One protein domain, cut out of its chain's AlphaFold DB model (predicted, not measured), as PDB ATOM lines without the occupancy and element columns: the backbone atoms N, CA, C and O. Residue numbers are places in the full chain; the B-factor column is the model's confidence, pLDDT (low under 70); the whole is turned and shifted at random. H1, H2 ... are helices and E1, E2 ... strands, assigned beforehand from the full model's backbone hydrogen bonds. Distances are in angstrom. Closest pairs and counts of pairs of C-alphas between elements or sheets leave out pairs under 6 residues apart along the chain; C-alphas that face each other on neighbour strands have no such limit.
ATOM      1  N   GLN A  77     -11.313  50.822  15.935       63.38
ATOM      2  CA  GLN A  77     -11.434  49.441  15.480       63.38
ATOM      3  C   GLN A  77     -12.302  48.635  16.441       63.38
ATOM      4  O   GLN A  77     -12.124  48.682  17.657       63.38
ATOM      5  N   PHE A  78     -13.252  47.896  15.884       67.75
ATOM      6  CA  PHE A  78     -14.009  46.878  16.589       67.75
ATOM      7  C   PHE A  78     -13.366  45.529  16.341       67.75
ATOM      8  O   PHE A  78     -13.297  45.078  15.199       67.75
ATOM      9  N   ILE A  79     -12.926  44.883  17.413       72.12
ATOM     10  CA  ILE A  79     -12.363  43.545  17.350       72.12
ATOM     11  C   ILE A  79     -13.356  42.587  17.993       72.12
ATOM     12  O   ILE A  79     -13.715  42.713  19.163       72.12
ATOM     13  N   LEU A  80     -13.773  41.603  17.216       73.88
ATOM     14  CA  LEU A  80     -14.624  40.516  17.649       73.88
ATOM     15  C   LEU A  80     -13.811  39.227  17.619       73.88
ATOM     16  O   LEU A  80     -13.391  38.767  16.557       73.88
ATOM     17  N   SER A  81     -13.621  38.628  18.790       75.00
ATOM     18  CA  SER A  81     -13.043  37.293  18.901       75.00
ATOM     19  C   SER A  81     -14.163  36.262  18.817       75.00
ATOM     20  O   SER A  81     -15.097  36.303  19.611       75.00
ATOM     21  N   LEU A  82     -14.037  35.308  17.899       77.38
ATOM     22  CA  LEU A  82     -14.883  34.125  17.779       77.38
ATOM     23  C   LEU A  82     -14.093  32.896  18.240       77.38
ATOM     24  O   LEU A  82     -12.949  32.690  17.834       77.38
ATOM     25  N   ARG A  83     -14.708  32.034  19.044       82.12
ATOM     26  CA  ARG A  83     -14.130  30.752  19.455       82.12
ATOM     27  C   ARG A  83     -15.145  29.646  19.230       82.12
ATOM     28  O   ARG A  83     -16.309  29.783  19.582       82.12
ATOM     29  N   LYS A  84     -14.695  28.545  18.639       82.25
ATOM     30  CA  LYS A  84     -15.482  27.334  18.440       82.25
ATOM     31  C   LYS A  84     -14.824  26.186  19.186       82.25
ATOM     32  O   LYS A  84     -13.666  25.868  18.923       82.25
ATOM     33  N   GLU A  85     -15.563  25.559  20.090       84.00
ATOM     34  CA  GLU A  85     -15.130  24.368  20.823       84.00
ATOM     35  C   GLU A  85     -16.262  23.356  20.866       84.00
ATOM     36  O   GLU A  85     -17.385  23.687  21.238       84.00
ATOM     37  N   ASN A  86     -15.987  22.117  20.451       84.69
ATOM     38  CA  ASN A  86     -16.993  21.053  20.385       84.69
ATOM     39  C   ASN A  86     -18.268  21.486  19.630       84.69
ATOM     40  O   ASN A  86     -19.384  21.143  20.012       84.69
ATOM     41  N   SER A  87     -18.103  22.249  18.542       79.50
ATOM     42  CA  SER A  87     -19.191  22.850  17.743       79.50
ATOM     43  C   SER A  87     -20.050  23.912  18.444       79.50
ATOM     44  O   SER A  87     -21.005  24.409  17.840       79.50
ATOM     45  N   GLN A  88     -19.720  24.295  19.677       84.69
ATOM     46  CA  GLN A  88     -20.286  25.473  20.324       84.69
ATOM     47  C   GLN A  88     -19.482  26.701  19.918       84.69
ATOM     48  O   GLN A  88     -18.255  26.667  19.951       84.69
ATOM     49  N   ILE A  89     -20.171  27.769  19.522       82.88
ATOM     50  CA  ILE A  89     -19.555  29.030  19.111       82.88
ATOM     51  C   ILE A  89     -19.794  30.048  20.217       82.88
ATOM     52  O   ILE A  89     -20.938  30.323  20.574       82.88
ATOM     53  N   THR A  90     -18.716  30.614  20.736       83.00
ATOM     54  CA  THR A  90     -18.727  31.752  21.647       83.00
ATOM     55  C   THR A  90     -18.053  32.936  20.978       83.00
ATOM     56  O   THR A  90     -17.225  32.786  20.073       83.00
ATOM     57  N   TRP A  91     -18.429  34.135  21.397       77.38
ATOM     58  CA  TRP A  91     -17.822  35.353  20.898       77.38
ATOM     59  C   TRP A  91     -17.769  36.404  21.994       77.38
ATOM     60  O   TRP A  91     -18.560  36.370  22.936       77.38
ATOM     61  N   MET A  92     -16.819  37.322  21.873       73.44
ATOM     62  CA  MET A  92     -16.670  38.427  22.809       73.44
ATOM     63  C   MET A  92     -16.145  39.654  22.060       73.44
ATOM     64  O   MET A  92     -15.165  39.523  21.312       73.44
ATOM     65  N   PRO A  93     -16.778  40.828  22.225       68.50
ATOM     66  CA  PRO A  93     -16.202  42.071  21.753       68.50
ATOM     67  C   PRO A  93     -15.012  42.410  22.651       68.50
ATOM     68  O   PRO A  93     -15.084  42.274  23.872       68.50
ATOM     69  N   ILE A  94     -13.910  42.841  22.053       65.94
ATOM     70  CA  ILE A  94     -12.799  43.401  22.817       65.94
ATOM     71  C   ILE A  94     -13.150  44.873  23.107       65.94
ATOM     72  O   ILE A  94     -13.623  45.578  22.218       65.94
ATOM     73  N   GLU A  95     -13.030  45.282  24.372       63.94
ATOM     74  CA  GLU A  95     -13.622  46.505  24.945       63.94
ATOM     75  C   GLU A  95     -13.256  47.821  24.222       63.94
ATOM     76  O   GLU A  95     -12.204  47.933  23.596       63.94
ATOM     77  N   GLY A  96     -14.103  48.856  24.389       57.88
ATOM     78  CA  GLY A  96     -13.752  50.252  24.072       57.88
ATOM     79  C   GLY A  96     -14.685  51.030  23.131       57.88
ATOM     80  O   GLY A  96     -14.340  52.152  22.764       57.88
ATOM     81  N   LEU A  97     -15.852  50.492  22.741       65.31
ATOM     82  CA  LEU A  97     -16.770  51.136  21.781       65.31
ATOM     83  C   LEU A  97     -18.182  51.385  22.327       65.31
ATOM     84  O   LEU A  97     -18.656  50.699  23.227       65.31
ATOM     85  N   THR A  98     -18.870  52.356  21.723       72.25
ATOM     86  CA  THR A  98     -20.290  52.649  21.987       72.25
ATOM     87  C   THR A  98     -21.223  51.627  21.328       72.25
ATOM     88  O   THR A  98     -20.882  51.056  20.292       72.25
ATOM     89  N   GLU A  99     -22.442  51.457  21.851       74.75
ATOM     90  CA  GLU A  99     -23.468  50.560  21.278       74.75
ATOM     91  C   GLU A  99     -23.738  50.840  19.790       74.75
ATOM     92  O   GLU A  99     -23.791  49.921  18.977       74.75
ATOM     93  N   THR A 100     -23.810  52.114  19.395       77.94
ATOM     94  CA  THR A 100     -24.010  52.516  17.993       77.94
ATOM     95  C   THR A 100     -22.847  52.101  17.092       77.94
ATOM     96  O   THR A 100     -23.054  51.767  15.925       77.94
ATOM     97  N   GLN A 101     -21.610  52.151  17.595       72.50
ATOM     98  CA  GLN A 101     -20.449  51.653  16.855       72.50
ATOM     99  C   GLN A 101     -20.508  50.129  16.763       72.50
ATOM    100  O   GLN A 101     -20.353  49.592  15.676       72.50
ATOM    101  N   ILE A 102     -20.831  49.435  17.852       74.25
ATOM    102  CA  ILE A 102     -20.967  47.973  17.863       74.25
ATOM    103  C   ILE A 102     -22.015  47.509  16.839       74.25
ATOM    104  O   ILE A 102     -21.716  46.647  16.015       74.25
ATOM    105  N   ALA A 103     -23.195  48.132  16.810       77.12
ATOM    106  CA  ALA A 103     -24.250  47.808  15.846       77.12
ATOM    107  C   ALA A 103     -23.783  47.989  14.390       77.12
ATOM    108  O   ALA A 103     -23.963  47.102  13.556       77.12
ATOM    109  N   LYS A 104     -23.094  49.099  14.088       77.00
ATOM    110  CA  LYS A 104     -22.532  49.330  12.747       77.00
ATOM    111  C   LYS A 104     -21.457  48.310  12.377       77.00
ATOM    112  O   LYS A 104     -21.386  47.919  11.217       77.00
ATOM    113  N   ALA A 105     -20.628  47.881  13.330       74.44
ATOM    114  CA  ALA A 105     -19.615  46.861  13.070       74.44
ATOM    115  C   ALA A 105     -20.299  45.558  12.703       74.44
ATOM    116  O   ALA A 105     -19.992  44.974  11.671       74.44
ATOM    117  N   ILE A 106     -21.262  45.140  13.521       79.00
ATOM    118  CA  ILE A 106     -22.044  43.929  13.305       79.00
ATOM    119  C   ILE A 106     -22.688  43.929  11.911       79.00
ATOM    120  O   ILE A 106     -22.626  42.911  11.221       79.00
ATOM    121  N   ASP A 107     -23.235  45.052  11.449       81.50
ATOM    122  CA  ASP A 107     -23.795  45.159  10.097       81.50
ATOM    123  C   ASP A 107     -22.752  44.954   8.990       81.50
ATOM    124  O   ASP A 107     -23.014  44.239   8.017       81.50
ATOM    125  N   GLU A 108     -21.554  45.523   9.128       78.62
ATOM    126  CA  GLU A 108     -20.459  45.297   8.175       78.62
ATOM    127  C   GLU A 108     -19.984  43.837   8.184       78.62
ATOM    128  O   GLU A 108     -19.762  43.248   7.123       78.62
ATOM    129  N   ILE A 109     -19.938  43.200   9.358       77.00
ATOM    130  CA  ILE A 109     -19.645  41.766   9.487       77.00
ATOM    131  C   ILE A 109     -20.697  40.941   8.746       77.00
ATOM    132  O   ILE A 109     -20.351  40.081   7.933       77.00
ATOM    133  N   LYS A 110     -21.987  41.218   8.978       80.62
ATOM    134  CA  LYS A 110     -23.098  40.531   8.303       80.62
ATOM    135  C   LYS A 110     -22.973  40.652   6.785       80.62
ATOM    136  O   LYS A 110     -23.123  39.648   6.086       80.62
ATOM    137  N   LYS A 111     -22.691  41.852   6.262       81.81
ATOM    138  CA  LYS A 111     -22.493  42.079   4.819       81.81
ATOM    139  C   LYS A 111     -21.308  41.282   4.287       81.81
ATOM    140  O   LYS A 111     -21.448  40.597   3.275       81.81
ATOM    141  N   TYR A 112     -20.167  41.328   4.970       77.62
ATOM    142  CA  TYR A 112     -18.967  40.624   4.536       77.62
ATOM    143  C   TYR A 112     -19.181  39.108   4.474       77.62
ATOM    144  O   TYR A 112     -18.910  38.502   3.436       77.62
ATOM    145  N   LEU A 113     -19.729  38.511   5.540       78.88
ATOM    146  CA  LEU A 113     -19.990  37.069   5.619       78.88
ATOM    147  C   LEU A 113     -21.019  36.592   4.582       78.88
ATOM    148  O   LEU A 113     -20.959  35.444   4.148       78.88
ATOM    149  N   LYS A 114     -21.968  37.450   4.181       80.06
ATOM    150  CA  LYS A 114     -22.960  37.135   3.137       80.06
ATOM    151  C   LYS A 114     -22.385  37.229   1.723       80.06
ATOM    152  O   LYS A 114     -22.771  36.433   0.871       80.06
ATOM    153  N   ASN A 115     -21.499  38.196   1.477       74.44
ATOM    154  CA  ASN A 115     -21.066  38.565   0.126       74.44
ATOM    155  C   ASN A 115     -19.751  37.906  -0.319       74.44
ATOM    156  O   ASN A 115     -19.473  37.880  -1.516       74.44
ATOM    157  N   ASN A 116     -18.935  37.390   0.605       71.25
ATOM    158  CA  ASN A 116     -17.630  36.813   0.274       71.25
ATOM    159  C   ASN A 116     -17.666  35.280   0.241       71.25
ATOM    160  O   ASN A 116     -18.157  34.628   1.161       71.25
ATOM    161  N   ASN A 117     -17.069  34.700  -0.805       67.00
ATOM    162  CA  ASN A 117     -16.793  33.265  -0.881       67.00
ATOM    163  C   ASN A 117     -15.553  32.945  -0.042       67.00
ATOM    164  O   ASN A 117     -14.427  32.965  -0.535       67.00
ATOM    165  N   LEU A 118     -15.769  32.687   1.245       73.06
ATOM    166  CA  LEU A 118     -14.710  32.314   2.174       73.06
ATOM    167  C   LEU A 118     -14.282  30.858   1.942       73.06
ATOM    168  O   LEU A 118     -15.125  29.966   1.820       73.06
ATOM    169  N   ASN A 119     -12.969  30.612   1.914       66.88
ATOM    170  CA  ASN A 119     -12.414  29.259   1.952       66.88
ATOM    171  C   ASN A 119     -12.524  28.723   3.381       66.88
ATOM    172  O   ASN A 119     -11.642  28.916   4.211       66.88
ATOM    173  N   LEU A 120     -13.661  28.097   3.663       75.81
ATOM    174  CA  LEU A 120     -14.034  27.616   4.984       75.81
ATOM    175  C   LEU A 120     -13.687  26.134   5.128       75.81
ATOM    176  O   LEU A 120     -14.180  25.295   4.371       75.81
ATOM    177  N   HIS A 121     -12.874  25.805   6.129       72.00
ATOM    178  CA  HIS A 121     -12.565  24.427   6.493       72.00
ATOM    179  C   HIS A 121     -13.307  24.046   7.769       72.00
ATOM    180  O   HIS A 121     -13.135  24.650   8.825       72.00
ATOM    181  N   ARG A 122     -14.138  23.005   7.678       77.94
ATOM    182  CA  ARG A 122     -14.913  22.522   8.818       77.94
ATOM    183  C   ARG A 122     -14.000  21.851   9.844       77.94
ATOM    184  O   ARG A 122     -13.345  20.863   9.528       77.94
ATOM    185  N   SER A 123     -14.041  22.331  11.085       80.44
ATOM    186  CA  SER A 123     -13.342  21.724  12.224       80.44
ATOM    187  C   SER A 123     -14.207  21.763  13.491       80.44
ATOM    188  O   SER A 123     -15.111  22.591  13.616       80.44
ATOM    189  N   SER A 124     -13.961  20.850  14.437       75.88
ATOM    190  CA  SER A 124     -14.579  20.870  15.776       75.88
ATOM    191  C   SER A 124     -14.034  21.996  16.660       75.88
ATOM    192  O   SER A 124     -14.720  22.427  17.590       75.88
ATOM    193  N   PHE A 125     -12.835  22.479  16.332       76.94
ATOM    194  CA  PHE A 125     -12.170  23.620  16.942       76.94
ATOM    195  C   PHE A 125     -11.982  24.712  15.903       76.94
ATOM    196  O   PHE A 125     -11.578  24.435  14.777       76.94
ATOM    197  N   GLY A 126     -12.239  25.947  16.293       67.94
ATOM    198  CA  GLY A 126     -12.056  27.085  15.410       67.94
ATOM    199  C   GLY A 126     -11.771  28.339  16.202       67.94
ATOM    200  O   GLY A 126     -12.215  28.493  17.344       67.94
ATOM    201  N   LYS A 127     -11.008  29.236  15.597       70.50
ATOM    202  CA  LYS A 127     -10.759  30.563  16.138       70.50
ATOM    203  C   LYS A 127     -10.859  31.552  15.009       70.50
ATOM    204  O   LYS A 127     -10.295  31.351  13.939       70.50
ATOM    205  N   GLY A 128     -11.632  32.588  15.269       66.94
ATOM    206  CA  GLY A 128     -11.854  33.641  14.317       66.94
ATOM    207  C   GLY A 128     -11.575  34.971  14.965       66.94
ATOM    208  O   GLY A 128     -11.865  35.167  16.146       66.94
ATOM    209  N   ILE A 129     -11.034  35.889  14.187       66.06
ATOM    210  CA  ILE A 129     -11.078  37.292  14.549       66.06
ATOM    211  C   ILE A 129     -11.740  38.046  13.419       66.06
ATOM    212  O   ILE A 129     -11.525  37.766  12.237       66.06
ATOM    213  N   ILE A 130     -12.568  38.998  13.810       67.06
ATOM    214  CA  ILE A 130     -13.204  39.904  12.886       67.06
ATOM    215  C   ILE A 130     -12.881  41.311  13.341       67.06
ATOM    216  O   ILE A 130     -13.173  41.687  14.474       67.06
ATOM    217  N   ILE A 131     -12.258  42.068  12.450       65.75
ATOM    218  CA  ILE A 131     -11.825  43.430  12.722       65.75
ATOM    219  C   ILE A 131     -12.590  44.347  11.789       65.75
ATOM    220  O   ILE A 131     -12.505  44.183  10.574       65.75
ATOM    221  N   VAL A 132     -13.347  45.285  12.351       64.69
ATOM    222  CA  VAL A 132     -14.097  46.289  11.593       64.69
ATOM    223  C   VAL A 132     -13.589  47.673  11.948       64.69
ATOM    224  O   VAL A 132     -13.480  48.013  13.121       64.69
ATOM    225  N   ASP A 133     -13.305  48.475  10.932       64.12
ATOM    226  CA  ASP A 133     -12.770  49.825  11.077       64.12
ATOM    227  C   ASP A 133     -13.852  50.881  10.778       64.12
ATOM    228  O   ASP A 133     -14.609  50.740   9.813       64.12
ATOM    229  N   PHE A 134     -13.943  51.937  11.595       57.31
ATOM    230  CA  PHE A 134     -14.889  53.044  11.413       57.31
ATOM    231  C   PHE A 134     -14.182  54.348  11.083       57.31
ATOM    232  O   PHE A 134     -13.478  54.908  11.920       57.31
ATOM    233  N   LEU A 135     -14.468  54.921   9.912       53.06
ATOM    234  CA  LEU A 135     -13.788  56.142   9.472       53.06
ATOM    235  C   LEU A 135     -14.733  57.225   8.964       53.06
ATOM    236  O   LEU A 135     -15.744  56.951   8.314       53.06
ATOM    237  N   LYS A 136     -14.348  58.484   9.206       43.72
ATOM    238  CA  LYS A 136     -14.904  59.669   8.539       43.72
ATOM    239  C   LYS A 136     -13.812  60.627   8.032       43.72
ATOM    240  O   LYS A 136     -12.875  60.936   8.753       43.72
ATOM    241  N   SER A 137     -14.066  61.134   6.816       38.03
ATOM    242  CA  SER A 137     -13.627  62.400   6.179       38.03
ATOM    243  C   SER A 137     -12.189  62.593   5.627       38.03
ATOM    244  O   SER A 137     -11.734  63.729   5.585       38.03
ATOM    245  N   ALA A 138     -11.591  61.533   5.053       34.19
ATOM    246  CA  ALA A 138     -10.478  61.500   4.059       34.19
ATOM    247  C   ALA A 138      -9.010  61.768   4.515       34.19
ATOM    248  O   ALA A 138      -8.810  62.565   5.421       34.19
ATOM    249  N   PRO A 139      -7.965  61.205   3.838       36.75
ATOM    250  CA  PRO A 139      -7.940  60.085   2.896       36.75
ATOM    251  C   PRO A 139      -7.347  58.786   3.502       36.75
ATOM    252  O   PRO A 139      -6.139  58.627   3.628       36.75
ATOM    253  N   TYR A 140      -8.265  57.832   3.693       42.00
ATOM    254  CA  TYR A 140      -8.160  56.370   3.538       42.00
ATOM    255  C   TYR A 140      -7.474  55.500   4.598       42.00
ATOM    256  O   TYR A 140      -6.257  55.362   4.642       42.00
ATOM    257  N   ILE A 141      -8.323  54.711   5.265       42.44
ATOM    258  CA  ILE A 141      -7.998  53.441   5.917       42.44
ATOM    259  C   ILE A 141      -9.079  52.416   5.506       42.44
ATOM    260  O   ILE A 141     -10.250  52.758   5.366       42.44
ATOM    261  N   GLU A 142      -8.683  51.168   5.253       44.50
ATOM    262  CA  GLU A 142      -9.586  50.007   5.224       44.50
ATOM    263  C   GLU A 142      -8.727  48.754   5.424       44.50
ATOM    264  O   GLU A 142      -8.065  48.285   4.488       44.50
ATOM    265  N   LEU A 143      -8.722  48.229   6.649       46.16
ATOM    266  CA  LEU A 143      -8.192  46.906   6.960       46.16
ATOM    267  C   LEU A 143      -9.247  46.109   7.720       46.16
ATOM    268  O   LEU A 143      -9.238  46.008   8.942       46.16
ATOM    269  N   THR A 144     -10.165  45.534   6.952       51.47
ATOM    270  CA  THR A 144     -11.107  44.536   7.444       51.47
ATOM    271  C   THR A 144     -10.446  43.167   7.329       51.47
ATOM    272  O   THR A 144     -10.418  42.562   6.254       51.47
ATOM    273  N   THR A 145      -9.846  42.704   8.424       54.72
ATOM    274  CA  THR A 145      -9.261  41.361   8.491       54.72
ATOM    275  C   THR A 145     -10.305  40.417   9.065       54.72
ATOM    276  O   THR A 145     -10.675  40.513  10.236       54.72
ATOM    277  N   PHE A 146     -10.792  39.516   8.217       63.62
ATOM    278  CA  PHE A 146     -11.613  38.384   8.618       63.62
ATOM    279  C   PHE A 146     -10.766  37.136   8.436       63.62
ATOM    280  O   PHE A 146     -10.477  36.741   7.308       63.62
ATOM    281  N   ASP A 147     -10.360  36.533   9.543       66.56
ATOM    282  CA  ASP A 147      -9.713  35.227   9.529       66.56
ATOM    283  C   ASP A 147     -10.597  34.289  10.340       66.56
ATOM    284  O   ASP A 147     -10.823  34.532  11.525       66.56
ATOM    285  N   LEU A 148     -11.176  33.288   9.678       69.75
ATOM    286  CA  LEU A 148     -12.159  32.368  10.245       69.75
ATOM    287  C   LEU A 148     -11.663  30.942  10.044       69.75
ATOM    288  O   LEU A 148     -12.089  30.241   9.126       69.75
ATOM    289  N   ASP A 149     -10.761  30.515  10.919       74.12
ATOM    290  CA  ASP A 149     -10.226  29.162  10.896       74.12
ATOM    291  C   ASP A 149     -11.154  28.192  11.644       74.12
ATOM    292  O   ASP A 149     -11.614  28.468  12.757       74.12
ATOM    293  N   GLY A 150     -11.444  27.046  11.027       76.62
ATOM    294  CA  GLY A 150     -12.292  25.991  11.588       76.62
ATOM    295  C   GLY A 150     -13.810  26.226  11.524       76.62
ATOM    296  O   GLY A 150     -14.580  25.394  12.028       76.62
ATOM    297  N   PHE A 151     -14.256  27.329  10.915       82.12
ATOM    298  CA  PHE A 151     -15.672  27.656  10.712       82.12
ATOM    299  C   PHE A 151     -16.174  27.130   9.368       82.12
ATOM    300  O   PHE A 151     -15.445  27.130   8.380       82.12
ATOM    301  N   ASP A 152     -17.438  26.713   9.320       85.12
ATOM    302  CA  ASP A 152     -18.153  26.388   8.086       85.12
ATOM    303  C   ASP A 152     -19.323  27.354   7.823       85.12
ATOM    304  O   ASP A 152     -19.631  28.250   8.610       85.12
ATOM    305  N   ARG A 153     -20.000  27.192   6.681       84.88
ATOM    306  CA  ARG A 153     -21.118  28.066   6.295       84.88
ATOM    307  C   ARG A 153     -22.289  28.008   7.284       84.88
ATOM    308  O   ARG A 153     -22.974  29.014   7.464       84.88
ATOM    309  N   THR A 154     -22.529  26.860   7.913       86.88
ATOM    310  CA  THR A 154     -23.574  26.706   8.932       86.88
ATOM    311  C   THR A 154     -23.201  27.470  10.199       86.88
ATOM    312  O   THR A 154     -24.060  28.111  10.802       86.88
ATOM    313  N   ASP A 155     -21.925  27.472  10.578       85.75
ATOM    314  CA  ASP A 155     -21.430  28.289  11.683       85.75
ATOM    315  C   ASP A 155     -21.612  29.788  11.407       85.75
ATOM    316  O   ASP A 155     -22.103  30.514  12.271       85.75
ATOM    317  N   LEU A 156     -21.308  30.249  10.187       82.38
ATOM    318  CA  LEU A 156     -21.529  31.648   9.799       82.38
ATOM    319  C   LEU A 156     -23.005  32.050   9.881       82.38
ATOM    320  O   LEU A 156     -23.323  33.146  10.338       82.38
ATOM    321  N   GLN A 157     -23.917  31.162   9.479       85.38
ATOM    322  CA  GLN A 157     -25.356  31.404   9.610       85.38
ATOM    323  C   GLN A 157     -25.783  31.534  11.074       85.38
ATOM    324  O   GLN A 157     -26.573  32.420  11.391       85.38
ATOM    325  N   LYS A 158     -25.238  30.703  11.973       84.75
ATOM    326  CA  LYS A 158     -25.497  30.817  13.418       84.75
ATOM    327  C   LYS A 158     -24.989  32.141  13.980       84.75
ATOM    328  O   LYS A 158     -25.693  32.760  14.767       84.75
ATOM    329  N   ILE A 159     -23.802  32.580  13.560       82.69
ATOM    330  CA  ILE A 159     -23.219  33.863  13.974       82.69
ATOM    331  C   ILE A 159     -24.112  35.030  13.524       82.69
ATOM    332  O   ILE A 159     -24.455  35.888  14.332       82.69
ATOM    333  N   ILE A 160     -24.551  35.036  12.260       82.94
ATOM    334  CA  ILE A 160     -25.456  36.071  11.733       82.94
ATOM    335  C   ILE A 160     -26.786  36.075  12.498       82.94
ATOM    336  O   ILE A 160     -27.202  37.125  12.980       82.94
ATOM    337  N   ALA A 161     -27.419  34.909  12.655       84.31
ATOM    338  CA  ALA A 161     -28.697  34.784  13.353       84.31
ATOM    339  C   ALA A 161     -28.597  35.189  14.829       84.31
ATOM    340  O   ALA A 161     -29.524  35.775  15.377       84.31
ATOM    341  N   TYR A 162     -27.473  34.898  15.484       82.31
ATOM    342  CA  TYR A 162     -27.214  35.363  16.839       82.31
ATOM    343  C   TYR A 162     -27.230  36.898  16.895       82.31
ATOM    344  O   TYR A 162     -27.912  37.476  17.740       82.31
ATOM    345  N   PHE A 163     -26.514  37.561  15.982       80.00
ATOM    346  CA  PHE A 163     -26.460  39.021  15.951       80.00
ATOM    347  C   PHE A 163     -27.806  39.671  15.636       80.00
ATOM    348  O   PHE A 163     -28.059  40.758  16.135       80.00
ATOM    349  N   ASP A 164     -28.662  39.023  14.845       80.81
ATOM    350  CA  ASP A 164     -30.022  39.506  14.557       80.81
ATOM    351  C   ASP A 164     -30.967  39.446  15.778       80.81
ATOM    352  O   ASP A 164     -32.007  40.092  15.773       80.81
ATOM    353  N   ASN A 165     -30.638  38.671  16.820       79.50
ATOM    354  CA  ASN A 165     -31.477  38.525  18.021       79.50
ATOM    355  C   ASN A 165     -31.046  39.418  19.196       79.50
ATOM    356  O   ASN A 165     -31.721  39.438  20.224       79.50
ATOM    357  N   GLN A 166     -29.896  40.082  19.094       70.00
ATOM    358  CA  GLN A 166     -29.260  40.803  20.208       70.00
ATOM    359  C   GLN A 166     -29.198  42.318  19.986       70.00
ATOM    360  O   GLN A 166     -29.029  43.055  20.954       70.00
ATOM    361  N   PHE A 167     -29.345  42.765  18.737       60.62
ATOM    362  CA  PHE A 167     -29.303  44.159  18.296       60.62
ATOM    363  C   PHE A 167     -30.339  44.370  17.193       60.62
ATOM    364  O   PHE A 167     -30.897  45.488  17.129       60.62
TER     365      PHE A 167
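AT A GLANCE: This is residues 77 to 167 of the 167 residues of an uncharacterized protein of Balneola sp (UniProt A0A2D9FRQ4). A four-stranded antiparallel sheet has two helices, H1 and H2, over one face and no named helix over the other. H1 crosses the strands and H2 slants over E2 and E1, while the long loop of residues 134 to 145 between E3 and E4 extends the domain at one end. The printed part has 91 residues, with two named helices and four named strands in the order E1, E2, H1, E3, E4, H2; the sheet's order is E2, E1, E3, E4, and the class is mixed, helices and strands. The whole is compact, with a radius of gyration of the C-alphas of 13.3 A, yet elongated in outline, spanning 42 by 26 by 19 A.

HOW THE PARTS SIT: E1, residues 77 to 85, and E2, residues 88 to 93, form an antiparallel hairpin, with N 83 and O 90 at 2.8 A, within hydrogen-bond range. On its other side E1 is antiparallel to E3, residues 125 to 133, with N 80 and O 130 at 2.8 A. E3 forms a second hairpin with E4, residues 146 to 149, with N 129 and O 147 at 3.0 A. E2 and E4 are the edge strands and are apart. H1, residues 99 to 115, is on the sheet at a height of 9.3 A, over E1, E3 and E4; it runs across the strands, only just, at 61 degrees to E1 on the local plane. The closest C-alphas of H1 and E3 are those of Ala 105 and Val 132, 5.7 A apart. E2, H1 and E3 make a split strand-helix-strand unit, two strands running the same way with E1 between them, and its crossover is left-handed. H2, residues 153 to 164, is on the same face at a height of 10.3 A, over E2 and E1, slantwise to the strands at 44 degrees to E2 on the local plane. These are two layers, helices on one face of a sheet. H1, with residues 106 to 113 alone, and H2 only just touch, with 3 pairs of C-alphas within 8 A; the closest are those of Lys 110 and Ile 160, 6.1 A apart. They run opposite ways at a shallow tilt of 28 degrees. In H1 and H2 every O i to N i+4 pair is within hydrogen-bond range.

IN THESE COORDINATES: E1 begins at C-alpha 77, (-11.434, 49.441, 15.480), and is 25.9 A long; E2 is 17.2 A. H1 is 24.4 A long and ends at C-alpha 115, (-21.066, 38.565, 0.126). E3 is 26.9 A long and E4 9.6 A. H2 is 16.7 A long and ends at C-alpha 164, (-30.022, 39.506, 14.557).

THE WHOLE: The C-alphas farthest apart, of Asn 86 and Ala 138, are 44.1 A apart. The printed part has no cut and ends at the chain's last residue, 167. The link from E3 to E4 is long, with 12 residues. Mean pLDDT of the printed part is 71.4, and 32 residues are under 70, among them residues 128 to 148.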